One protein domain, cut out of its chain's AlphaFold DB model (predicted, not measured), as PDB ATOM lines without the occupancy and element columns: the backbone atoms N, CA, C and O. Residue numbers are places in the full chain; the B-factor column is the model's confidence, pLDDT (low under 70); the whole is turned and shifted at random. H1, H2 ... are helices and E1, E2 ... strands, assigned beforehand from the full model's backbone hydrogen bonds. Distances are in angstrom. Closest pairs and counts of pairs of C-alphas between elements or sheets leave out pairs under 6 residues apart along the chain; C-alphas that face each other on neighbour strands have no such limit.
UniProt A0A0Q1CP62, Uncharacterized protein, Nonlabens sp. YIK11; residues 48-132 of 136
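AT A GLANCE: This is residues 48 to 132 of the 136 residues of an uncharacterized protein of Nonlabens sp. YIK11 (UniProt A0A0Q1CP62). A small sheet of two parallel strands makes the core, with helix H2 packed on E1 and helix H1 on E2; helix H3 packs on H1, at a steep tilt to it. Residues 48 to 58, before E1, have no named element. The 85 printed residues include two named strands and three named helices, in the order E1, H1, E2, H2, H3; the class is mixed, helices and strands. The whole is compact and rounded, with a radius of gyration of the C-alphas of 12.3 A and spans of 31 by 28 by 22 A.

HOW THE PARTS SIT: E1, residues 59 to 64, and E2, residues 88 to 93, are parallel neighbours at 26 degrees, with N 61 and O 89 at 2.9 A and N 89 and O 59 at 2.7 A, within hydrogen-bond range. With H1, residues 73 to 86, they form a strand-helix-strand unit, two parallel strands joined through a helix, with a right-handed crossover. The closest C-alphas of H1 and E2, Leu 82 and Val 88, are 5.3 A apart. Those of E1 and H2, residues 99 to 116, are Val 62 and Met 105, at 5.4 A. H3, residues 120 to 132, touches H1, closest at C-alphas 78 and 128, 6.0 A, at a steep tilt of 61 degrees, opposite ways. H2 and H3 are close but not clearly touching, with C-alphas 113 and 120 at 7.3 A, about perpendicular at 84 degrees. H1 and H2 are apart. In H1, H2 and H3 every O i to N i+4 pair is within hydrogen-bond range.

IN THESE COORDINATES: E1 begins at C-alpha 59 (106.092, 112.259, 83.423) and measures 17.1 A; E2 measures 16.2 A. H1 spans 20.0 A and H2 26.1 A. H3, 17.9 A, ends at C-alpha 132 (125.462, 119.164, 73.293).

THE WHOLE: The C-alphas farthest apart, Gly 99 and Leu 131, are 35.6 A apart. The printed part has no cut and no long link. Mean pLDDT of the printed part is 80.1; residues 48 to 58, 65 to 69 and 94 to 96 are under 70.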
ATOM      1  N   GLN A  48     121.147 124.800  91.770       45.66
ATOM      2  CA  GLN A  48     119.845 124.462  92.308       45.66
ATOM      3  C   GLN A  48     120.078 123.596  93.545       45.66
ATOM      4  O   GLN A  48     120.804 122.602  93.451       45.66
ATOM      5  N   PRO A  49     119.523 123.975  94.707       44.34
ATOM      6  CA  PRO A  49     119.617 123.151  95.894       44.34
ATOM      7  C   PRO A  49     119.013 121.766  95.641       44.34
ATOM      8  O   PRO A  49     118.112 121.591  94.814       44.34
ATOM      9  N   ILE A  50     119.548 120.788  96.367       46.41
ATOM     10  CA  ILE A  50     119.158 119.379  96.303       46.41
ATOM     11  C   ILE A  50     117.631 119.271  96.437       46.41
ATOM     12  O   ILE A  50     117.053 119.821  97.373       46.41
ATOM     13  N   GLY A  51     116.981 118.579  95.495       48.16
ATOM     14  CA  GLY A  51     115.533 118.347  95.524       48.16
ATOM     15  C   GLY A  51     114.660 119.451  94.911       48.16
ATOM     16  O   GLY A  51     113.453 119.468  95.152       48.16
ATOM     17  N   GLN A  52     115.206 120.380  94.114       45.50
ATOM     18  CA  GLN A  52     114.355 121.352  93.417       45.50
ATOM     19  C   GLN A  52     113.558 120.740  92.259       45.50
ATOM     20  O   GLN A  52     114.086 120.301  91.236       45.50
ATOM     21  N   LYS A  53     112.238 120.816  92.417       49.47
ATOM     22  CA  LYS A  53     111.219 120.388  91.465       49.47
ATOM     23  C   LYS A  53     110.982 121.476  90.416       49.47
ATOM     24  O   LYS A  53     110.392 122.509  90.711       49.47
ATOM     25  N   GLY A  54     111.405 121.249  89.174       51.19
ATOM     26  CA  GLY A  54     110.881 122.029  88.047       51.19
ATOM     27  C   GLY A  54     109.699 121.288  87.456       51.19
ATOM     28  O   GLY A  54     109.906 120.370  86.669       51.19
ATOM     29  N   THR A  55     108.482 121.635  87.862       52.47
ATOM     30  CA  THR A  55     107.267 121.047  87.288       52.47
ATOM     31  C   THR A  55     106.690 121.930  86.197       52.47
ATOM     32  O   THR A  55     106.083 122.953  86.494       52.47
ATOM     33  N   SER A  56     106.789 121.467  84.953       51.50
ATOM     34  CA  SER A  56     105.666 121.509  84.016       51.50
ATOM     35  C   SER A  56     104.985 120.134  84.060       51.50
ATOM     36  O   SER A  56     105.642 119.121  84.288       51.50
ATOM     37  N   SER A  57     103.661 120.096  83.951       57.19
ATOM     38  CA  SER A  57     102.833 118.883  83.992       57.19
ATOM     39  C   SER A  57     103.321 117.808  83.007       57.19
ATOM     40  O   SER A  57     103.074 117.929  81.809       57.19
ATOM     41  N   GLY A  58     103.999 116.769  83.498       68.12
ATOM     42  CA  GLY A  58     104.627 115.737  82.670       68.12
ATOM     43  C   GLY A  58     105.108 114.529  83.481       68.12
ATOM     44  O   GLY A  58     105.162 114.588  84.712       68.12
ATOM     45  N   LEU A  59     105.448 113.428  82.799       78.50
ATOM     46  CA  LEU A  59     106.092 112.259  83.423       78.50
ATOM     47  C   LEU A  59     107.445 112.672  84.006       78.50
ATOM     48  O   LEU A  59     108.143 113.466  83.391       78.50
ATOM     49  N   VAL A  60     107.828 112.166  85.178       81.00
ATOM     50  CA  VAL A  60     109.051 112.613  85.867       81.00
ATOM     51  C   VAL A  60     110.131 111.546  85.749       81.00
ATOM     52  O   VAL A  60     109.957 110.447  86.263       81.00
ATOM     53  N   TYR A  61     111.250 111.881  85.112       82.56
ATOM     54  CA  TYR A  61     112.479 111.098  85.206       82.56
ATOM     55  C   TYR A  61     113.260 111.510  86.453       82.56
ATOM     56  O   TYR A  61     113.440 112.703  86.706       82.56
ATOM     57  N   VAL A  62     113.734 110.525  87.213       83.00
ATOM     58  CA  VAL A  62     114.430 110.747  88.477       83.00
ATOM     59  C   VAL A  62     115.832 110.142  88.427       83.00
ATOM     60  O   VAL A  62     115.985 108.953  88.147       83.00
ATOM     61  N   THR A  63     116.862 110.931  88.750       81.94
ATOM     62  CA  THR A  63     118.255 110.453  88.797       81.94
ATOM     63  C   THR A  63     118.998 110.868  90.064       81.94
ATOM     64  O   THR A  63     118.657 111.857  90.716       81.94
ATOM     65  N   LEU A  64     120.067 110.124  90.358       76.75
ATOM     66  CA  LEU A  64     121.091 110.476  91.336       76.75
ATOM     67  C   LEU A  64     122.128 111.437  90.762       76.75
ATOM     68  O   LEU A  64     122.436 111.418  89.566       76.75
ATOM     69  N   GLY A  65     122.687 112.234  91.662       68.88
ATOM     70  CA  GLY A  65     123.634 113.285  91.369       68.88
ATOM     71  C   GLY A  65     125.077 113.019  91.724       68.88
ATOM     72  O   GLY A  65     125.440 111.995  92.297       68.88
ATOM     73  N   SER A  66     125.915 113.999  91.384       66.62
ATOM     74  CA  SER A  66     127.308 114.028  91.818       66.62
ATOM     75  C   SER A  66     127.406 114.144  93.345       66.62
ATOM     76  O   SER A  66     126.485 114.625  94.010       66.62
ATOM     77  N   LEU A  67     128.563 113.769  93.901       65.12
ATOM     78  CA  LEU A  67     128.860 113.916  95.333       65.12
ATOM     79  C   LEU A  67     128.710 115.358  95.842       65.12
ATOM     80  O   LEU A  67     128.478 115.561  97.028       65.12
ATOM     81  N   THR A  68     128.821 116.348  94.955       67.25
ATOM     82  CA  THR A  68     128.684 117.768  95.296       67.25
ATOM     83  C   THR A  68     127.233 118.249  95.278       67.25
ATOM     84  O   THR A  68     126.974 119.401  95.614       67.25
ATOM     85  N   GLY A  69     126.284 117.405  94.853       65.75
ATOM     86  CA  GLY A  69     124.891 117.796  94.634       65.75
ATOM     87  C   GLY A  69     124.705 118.770  93.466       65.75
ATOM     88  O   GLY A  69     123.611 119.293  93.283       65.75
ATOM     89  N   GLN A  70     125.751 119.024  92.672       72.25
ATOM     90  CA  GLN A  70     125.700 119.945  91.541       72.25
ATOM     91  C   GLN A  70     125.468 119.191  90.232       72.25
ATOM     92  O   GLN A  70     126.083 118.148  89.972       72.25
ATOM     93  N   LEU A  71     124.604 119.758  89.389       75.94
ATOM     94  CA  LEU A  71     124.390 119.318  88.014       75.94
ATOM     95  C   LEU A  71     125.547 119.792  87.128       75.94
ATOM     96  O   LEU A  71     125.958 120.950  87.189       75.94
ATOM     97  N   SER A  72     126.049 118.914  86.258       82.06
ATOM     98  CA  SER A  72     126.977 119.333  85.202       82.06
ATOM     99  C   SER A  72     126.244 120.156  84.131       82.06
ATOM    100  O   SER A  72     125.020 120.077  84.004       82.06
ATOM    101  N   LYS A  73     126.984 120.903  83.297       86.81
ATOM    102  CA  LYS A  73     126.398 121.628  82.149       86.81
ATOM    103  C   LYS A  73     125.594 120.702  81.229       86.81
ATOM    104  O   LYS A  73     124.536 121.090  80.741       86.81
ATOM    105  N   PHE A  74     126.079 119.476  81.031       88.50
ATOM    106  CA  PHE A  74     125.376 118.470  80.246       88.50
ATOM    107  C   PHE A  74     124.075 118.021  80.921       88.50
ATOM    108  O   PHE A  74     123.061 117.914  80.246       88.50
ATOM    109  N   GLU A  75     124.061 117.812  82.239       85.75
ATOM    110  CA  GLU A  75     122.838 117.417  82.959       85.75
ATOM    111  C   GLU A  75     121.755 118.503  82.896       85.75
ATOM    112  O   GLU A  75     120.579 118.203  82.687       85.75
ATOM    113  N   VAL A  76     122.148 119.778  83.012       86.38
ATOM    114  CA  VAL A  76     121.225 120.911  82.835       86.38
ATOM    115  C   VAL A  76     120.645 120.919  81.418       86.38
ATOM    116  O   VAL A  76     119.433 121.068  81.249       86.38
ATOM    117  N   PHE A  77     121.488 120.710  80.405       89.44
ATOM    118  CA  PHE A  77     121.049 120.600  79.015       89.44
ATOM    119  C   PHE A  77     120.112 119.404  78.796       89.44
ATOM    120  O   PHE A  77     119.055 119.547  78.183       89.44
ATOM    121  N   PHE A  78     120.464 118.231  79.321       89.44
ATOM    122  CA  PHE A  78     119.691 117.003  79.157       89.44
ATOM    123  C   PHE A  78     118.301 117.114  79.789       89.44
ATOM    124  O   PHE A  78     117.305 116.718  79.184       89.44
ATOM    125  N   ARG A  79     118.206 117.748  80.960       86.69
ATOM    126  CA  ARG A  79     116.923 118.095  81.574       86.69
ATOM    127  C   ARG A  79     116.047 118.935  80.645       86.69
ATOM    128  O   ARG A  79     114.873 118.624  80.469       86.69
ATOM    129  N   GLN A  80     116.596 120.001  80.062       86.62
ATOM    130  CA  GLN A  80     115.838 120.853  79.140       86.62
ATOM    131  C   GLN A  80     115.417 120.081  77.888       86.62
ATOM    132  O   GLN A  80     114.282 120.222  77.439       86.62
ATOM    133  N   TYR A  81     116.297 119.221  77.371       90.19
ATOM    134  CA  TYR A  81     116.010 118.350  76.237       90.19
ATOM    135  C   TYR A  81     114.793 117.449  76.500       90.19
ATOM    136  O   TYR A  81     113.891 117.390  75.664       90.19
ATOM    137  N   LEU A  82     114.723 116.798  77.665       89.12
ATOM    138  CA  LEU A  82     113.598 115.931  78.031       89.12
ATOM    139  C   LEU A  82     112.273 116.696  78.162       89.12
ATOM    140  O   LEU A  82     111.251 116.250  77.635       89.12
ATOM    141  N   ILE A  83     112.300 117.874  78.790       87.06
ATOM    142  CA  ILE A  83     111.111 118.722  78.950       87.06
ATOM    143  C   ILE A  83     110.603 119.191  77.580       87.06
ATOM    144  O   ILE A  83     109.418 119.075  77.289       87.06
ATOM    145  N   GLN A  84     111.493 119.690  76.721       85.94
ATOM    146  CA  GLN A  84     111.110 120.290  75.439       85.94
ATOM    147  C   GLN A  84     110.614 119.269  74.412       85.94
ATOM    148  O   GLN A  84     109.688 119.567  73.665       85.94
ATOM    149  N   ASN A  85     111.231 118.086  74.349       87.94
ATOM    150  CA  ASN A  85     110.946 117.119  73.284       87.94
ATOM    151  C   ASN A  85     109.866 116.105  73.670       87.94
ATOM    152  O   ASN A  85     109.179 115.588  72.794       87.94
ATOM    153  N   TYR A  86     109.722 115.811  74.964       86.75
ATOM    154  CA  TYR A  86     108.871 114.714  75.432       86.75
ATOM    155  C   TYR A  86     107.891 115.133  76.528       86.75
ATOM    156  O   TYR A  86     107.115 114.300  76.990       86.75
ATOM    157  N   ASN A  87     107.926 116.400  76.962       84.88
ATOM    158  CA  ASN A  87     107.206 116.870  78.146       84.88
ATOM    159  C   ASN A  87     107.471 115.968  79.370       84.88
ATOM    160  O   ASN A  87     106.579 115.648  80.154       84.88
ATOM    161  N   VAL A  88     108.723 115.519  79.501       84.81
ATOM    162  CA  VAL A  88     109.197 114.729  80.635       84.81
ATOM    163  C   VAL A  88     109.887 115.680  81.608       84.81
ATOM    164  O   VAL A  88     110.912 116.282  81.291       84.81
ATOM    165  N   GLY A  89     109.307 115.832  82.797       82.69
ATOM    166  CA  GLY A  89     109.916 116.518  83.926       82.69
ATOM    167  C   GLY A  89     111.167 115.794  84.424       82.69
ATOM    168  O   GLY A  89     111.375 114.609  84.171       82.69
ATOM    169  N   TYR A  90     112.006 116.517  85.159       80.00
ATOM    170  CA  TYR A  90     113.282 116.004  85.654       80.00
ATOM    171  C   TYR A  90     113.420 116.312  87.134       80.00
ATOM    172  O   TYR A  90     113.356 117.481  87.529       80.00
ATOM    173  N   GLU A  91     113.642 115.278  87.933       79.31
ATOM    174  CA  GLU A  91     113.947 115.400  89.349       79.31
ATOM    175  C   GLU A  91     115.336 114.833  89.618       79.31
ATOM    176  O   GLU A  91     115.702 113.735  89.195       79.31
ATOM    177  N   PHE A  92     116.137 115.636  90.302       75.12
ATOM    178  CA  PHE A  92     117.513 115.312  90.608       75.12
ATOM    179  C   PHE A  92     117.670 115.231  92.113       75.12
ATOM    180  O   PHE A  92     117.506 116.226  92.827       75.12
ATOM    181  N   TYR A  93     118.021 114.044  92.578       73.56
ATOM    182  CA  TYR A  93     118.476 113.852  93.938       73.56
ATOM    183  C   TYR A  93     119.993 113.989  93.964       73.56
ATOM    184  O   TYR A  93     120.676 113.606  93.019       73.56
ATOM    185  N   GLY A  94     120.523 114.582  95.032       67.25
ATOM    186  CA  GLY A  94     121.964 114.696  95.239       67.25
ATOM    187  C   GLY A  94     122.612 113.332  95.496       67.25
ATOM    188  O   GLY A  94     122.176 112.291  95.003       67.25
ATOM    189  N   CYS A  95     123.681 113.327  96.282       65.88
ATOM    190  CA  CYS A  95     124.319 112.083  96.686       65.88
ATOM    191  C   CYS A  95     123.432 111.266  97.641       65.88
ATOM    192  O   CYS A  95     122.841 111.816  98.564       65.88
ATOM    193  N   ASN A  96     123.416 109.947  97.412       67.69
ATOM    194  CA  ASN A  96     122.776 108.896  98.211       67.69
ATOM    195  C   ASN A  96     121.266 109.061  98.460       67.69
ATOM    196  O   ASN A  96     120.831 109.872  99.270       67.69
ATOM    197  N   LEU A  97     120.471 108.179  97.848       71.69
ATOM    198  CA  LEU A  97     119.074 107.974  98.226       71.69
ATOM    199  C   LEU A  97     118.951 106.789  99.179       71.69
ATOM    200  O   LEU A  97     119.521 105.725  98.936       71.69
ATOM    201  N   ILE A  98     118.161 106.961 100.233       76.75
ATOM    202  CA  ILE A  98     117.798 105.903 101.174       76.75
ATOM    203  C   ILE A  98     116.283 105.893 101.357       76.75
ATOM    204  O   ILE A  98     115.637 106.915 101.188       76.75
ATOM    205  N   GLY A  99     115.705 104.738 101.684       84.69
ATOM    206  CA  GLY A  99     114.305 104.651 102.108       84.69
ATOM    207  C   GLY A  99     113.277 105.225 101.102       84.69
ATOM    208  O   GLY A  99     113.243 104.763  99.956       84.69
ATOM    209  N   PRO A 100     112.395 106.160 101.516       85.38
ATOM    210  CA  PRO A 100     111.281 106.662 100.702       85.38
ATOM    211  C   PRO A 100     111.681 107.293  99.365       85.38
ATOM    212  O   PRO A 100     110.981 107.116  98.369       85.38
ATOM    213  N   GLU A 101     112.801 108.005  99.316       80.56
ATOM    214  CA  GLU A 101     113.255 108.713  98.123       80.56
ATOM    215  C   GLU A 101     113.739 107.737  97.043       80.56
ATOM    216  O   GLU A 101     113.434 107.904  95.861       80.56
ATOM    217  N   LEU A 102     114.414 106.655  97.450       82.44
ATOM    218  CA  LEU A 102     114.782 105.559  96.549       82.44
ATOM    219  C   LEU A 102     113.531 104.857  96.001       82.44
ATOM    220  O   LEU A 102     113.451 104.564  94.808       82.44
ATOM    221  N   ALA A 103     112.531 104.619  96.855       85.88
ATOM    222  CA  ALA A 103     111.265 104.026  96.430       85.88
ATOM    223  C   ALA A 103     110.513 104.928  95.436       85.88
ATOM    224  O   ALA A 103     109.977 104.439  94.439       85.88
ATOM    225  N   TYR A 104     110.510 106.243  95.668       86.62
ATOM    226  CA  TYR A 104     109.930 107.221  94.754       86.62
ATOM    227  C   TYR A 104     110.668 107.257  93.409       86.62
ATOM    228  O   TYR A 104     110.013 107.168  92.368       86.62
ATOM    229  N   MET A 105     112.006 107.296  93.414       85.38
ATOM    230  CA  MET A 105     112.819 107.225  92.193       85.38
ATOM    231  C   MET A 105     112.490 105.972  91.380       85.38
ATOM    232  O   MET A 105     112.189 106.068  90.193       85.38
ATOM    233  N   ASN A 106     112.488 104.802  92.023       87.56
ATOM    234  CA  ASN A 106     112.192 103.536  91.354       87.56
ATOM    235  C   ASN A 106     110.778 103.522  90.767       87.56
ATOM    236  O   ASN A 106     110.586 103.087  89.634       87.56
ATOM    237  N   LYS A 107     109.790 104.036  91.509       91.31
ATOM    238  CA  LYS A 107     108.412 104.149  91.025       91.31
ATOM    239  C   LYS A 107     108.323 105.040  89.785       91.31
ATOM    240  O   LYS A 107     107.699 104.648  88.806       91.31
ATOM    241  N   LYS A 108     108.943 106.221  89.813       88.62
ATOM    242  CA  LYS A 108     108.891 107.183  88.704       88.62
ATOM    243  C   LYS A 108     109.648 106.720  87.470       88.62
ATOM    244  O   LYS A 108     109.117 106.820  86.368       88.62
ATOM    245  N   ASN A 109     110.821 106.124  87.652       87.56
ATOM    246  CA  ASN A 109     111.556 105.534  86.540       87.56
ATOM    247  C   ASN A 109     110.780 104.368  85.923       87.56
ATOM    248  O   ASN A 109     110.735 104.271  84.704       87.56
ATOM    249  N   LYS A 110     110.079 103.562  86.733       90.25
ATOM    250  CA  LYS A 110     109.181 102.527  86.212       90.25
ATOM    251  C   LYS A 110     108.012 103.106  85.411       90.25
ATOM    252  O   LYS A 110     107.779 102.643  84.307       90.25
ATOM    253  N   GLU A 111     107.321 104.132  85.915       91.25
ATOM    254  CA  GLU A 111     106.243 104.811  85.164       91.25
ATOM    255  C   GLU A 111     106.735 105.317  83.794       91.25
ATOM    256  O   GLU A 111     106.006 105.283  82.805       91.25
ATOM    257  N   LEU A 112     107.986 105.772  83.731       89.00
ATOM    258  CA  LEU A 112     108.605 106.268  82.510       89.00
ATOM    259  C   LEU A 112     109.014 105.134  81.559       89.00
ATOM    260  O   LEU A 112     108.780 105.236  80.356       89.00
ATOM    261  N   THR A 113     109.561 104.044  82.099       88.56
ATOM    262  CA  THR A 113     109.829 102.800  81.368       88.56
ATOM    263  C   THR A 113     108.549 102.208  80.783       88.56
ATOM    264  O   THR A 113     108.532 101.843  79.614       88.56
ATOM    265  N   ASP A 114     107.461 102.166  81.552       91.50
ATOM    266  CA  ASP A 114     106.171 101.639  81.097       91.50
ATOM    267  C   ASP A 114     105.590 102.490  79.947       91.50
ATOM    268  O   ASP A 114     104.914 101.968  79.064       91.50
ATOM    269  N   ALA A 115     105.876 103.798  79.928       90.31
ATOM    270  CA  ALA A 115     105.394 104.718  78.899       90.31
ATOM    271  C   ALA A 115     106.255 104.744  77.620       90.31
ATOM    272  O   ALA A 115     105.708 104.882  76.525       90.31
ATOM    273  N   PHE A 116     107.583 104.653  77.740       91.19
ATOM    274  CA  PHE A 116     108.513 104.887  76.623       91.19
ATOM    275  C   PHE A 116     109.455 103.715  76.301       91.19
ATOM    276  O   PHE A 116     110.141 103.756  75.279       91.19
ATOM    277  N   GLY A 117     109.492 102.681  77.140       90.81
ATOM    278  CA  GLY A 117     110.401 101.539  77.039       90.81
ATOM    279  C   GLY A 117     111.664 101.671  77.898       90.81
ATOM    280  O   GLY A 117     112.058 102.765  78.305       90.81
ATOM    281  N   GLU A 118     112.314 100.533  78.164       88.25
ATOM    282  CA  GLU A 118     113.480 100.418  79.059       88.25
ATOM    283  C   GLU A 118     114.674 101.274  78.608       88.25
ATOM    284  O   GLU A 118     115.307 101.943  79.425       88.25
ATOM    285  N   ASP A 119     114.923 101.344  77.300       91.25
ATOM    286  CA  ASP A 119     116.098 102.020  76.737       91.25
ATOM    287  C   ASP A 119     115.877 103.502  76.417       91.25
ATOM    288  O   ASP A 119     116.773 104.169  75.882       91.25
ATOM    289  N   PHE A 120     114.693 104.045  76.713       91.62
ATOM    290  CA  PHE A 120     114.340 105.406  76.321       91.62
ATOM    291  C   PHE A 120     115.334 106.429  76.875       91.62
ATOM    292  O   PHE A 120     115.929 107.184  76.105       91.62
ATOM    293  N   ILE A 121     115.573 106.429  78.189       90.50
ATOM    294  CA  ILE A 121     116.467 107.404  78.829       90.50
ATOM    295  C   ILE A 121     117.890 107.288  78.284       90.50
ATOM    296  O   ILE A 121     118.492 108.312  77.958       90.50
ATOM    297  N   ALA A 122     118.415 106.068  78.137       91.50
ATOM    298  CA  ALA A 122     119.756 105.837  77.603       91.50
ATOM    299  C   ALA A 122     119.884 106.372  76.167       91.50
ATOM    300  O   ALA A 122     120.791 107.149  75.865       91.50
ATOM    301  N   THR A 123     118.914 106.053  75.309       94.12
ATOM    302  CA  THR A 123     118.861 106.519  73.917       94.12
ATOM    303  C   THR A 123     118.787 108.042  73.831       94.12
ATOM    304  O   THR A 123     119.505 108.671  73.050       94.12
ATOM    305  N   GLN A 124     117.919 108.661  74.635       93.31
ATOM    306  CA  GLN A 124     117.770 110.112  74.650       93.31
ATOM    307  C   GLN A 124     119.008 110.817  75.196       93.31
ATOM    308  O   GLN A 124     119.353 111.901  74.725       93.31
ATOM    309  N   ARG A 125     119.701 110.205  76.155       92.69
ATOM    310  CA  ARG A 125     120.934 110.744  76.727       92.69
ATOM    311  C   ARG A 125     122.059 110.783  75.699       92.69
ATOM    312  O   ARG A 125     122.726 111.810  75.602       92.69
ATOM    313  N   GLU A 126     122.224 109.739  74.889       95.25
ATOM    314  CA  GLU A 126     123.216 109.738  73.804       95.25
ATOM    315  C   GLU A 126     122.885 110.775  72.722       95.25
ATOM    316  O   GLU A 126     123.737 111.590  72.368       95.25
ATOM    317  N   LYS A 127     121.620 110.867  72.288       94.62
ATOM    318  CA  LYS A 127     121.182 111.919  71.348       94.62
ATOM    319  C   LYS A 127     121.438 113.324  71.894       94.62
ATOM    320  O   LYS A 127     121.945 114.196  71.187       94.62
ATOM    321  N   ALA A 128     121.107 113.559  73.161       93.19
ATOM    322  CA  ALA A 128     121.358 114.837  73.812       93.19
ATOM    323  C   ALA A 128     122.860 115.139  73.905       93.19
ATOM    324  O   ALA A 128     123.263 116.285  73.727       93.19
ATOM    325  N   LYS A 129     123.700 114.130  74.141       93.88
ATOM    326  CA  LYS A 129     125.158 114.279  74.202       93.88
ATOM    327  C   LYS A 129     125.743 114.679  72.851       93.88
ATOM    328  O   LYS A 129     126.552 115.601  72.793       93.88
ATOM    329  N   GLU A 130     125.287 114.066  71.762       95.19
ATOM    330  CA  GLU A 130     125.669 114.479  70.409       95.19
ATOM    331  C   GLU A 130     125.267 115.931  70.113       95.19
ATOM    332  O   GLU A 130     126.061 116.700  69.571       95.19
ATOM    333  N   LEU A 131     124.045 116.326  70.485       94.44
ATOM    334  CA  LEU A 131     123.558 117.698  70.304       94.44
ATOM    335  C   LEU A 131     124.325 118.710  71.158       94.44
ATOM    336  O   LEU A 131     124.594 119.817  70.695       94.44
ATOM    337  N   PHE A 132     124.675 118.337  72.387       92.81
ATOM    338  CA  PHE A 132     125.462 119.164  73.293       92.81
ATOM    339  C   PHE A 132     126.863 119.411  72.727       92.81
ATOM    340  O   PHE A 132     127.292 120.556  72.643       92.81
TER     341      PHE A 132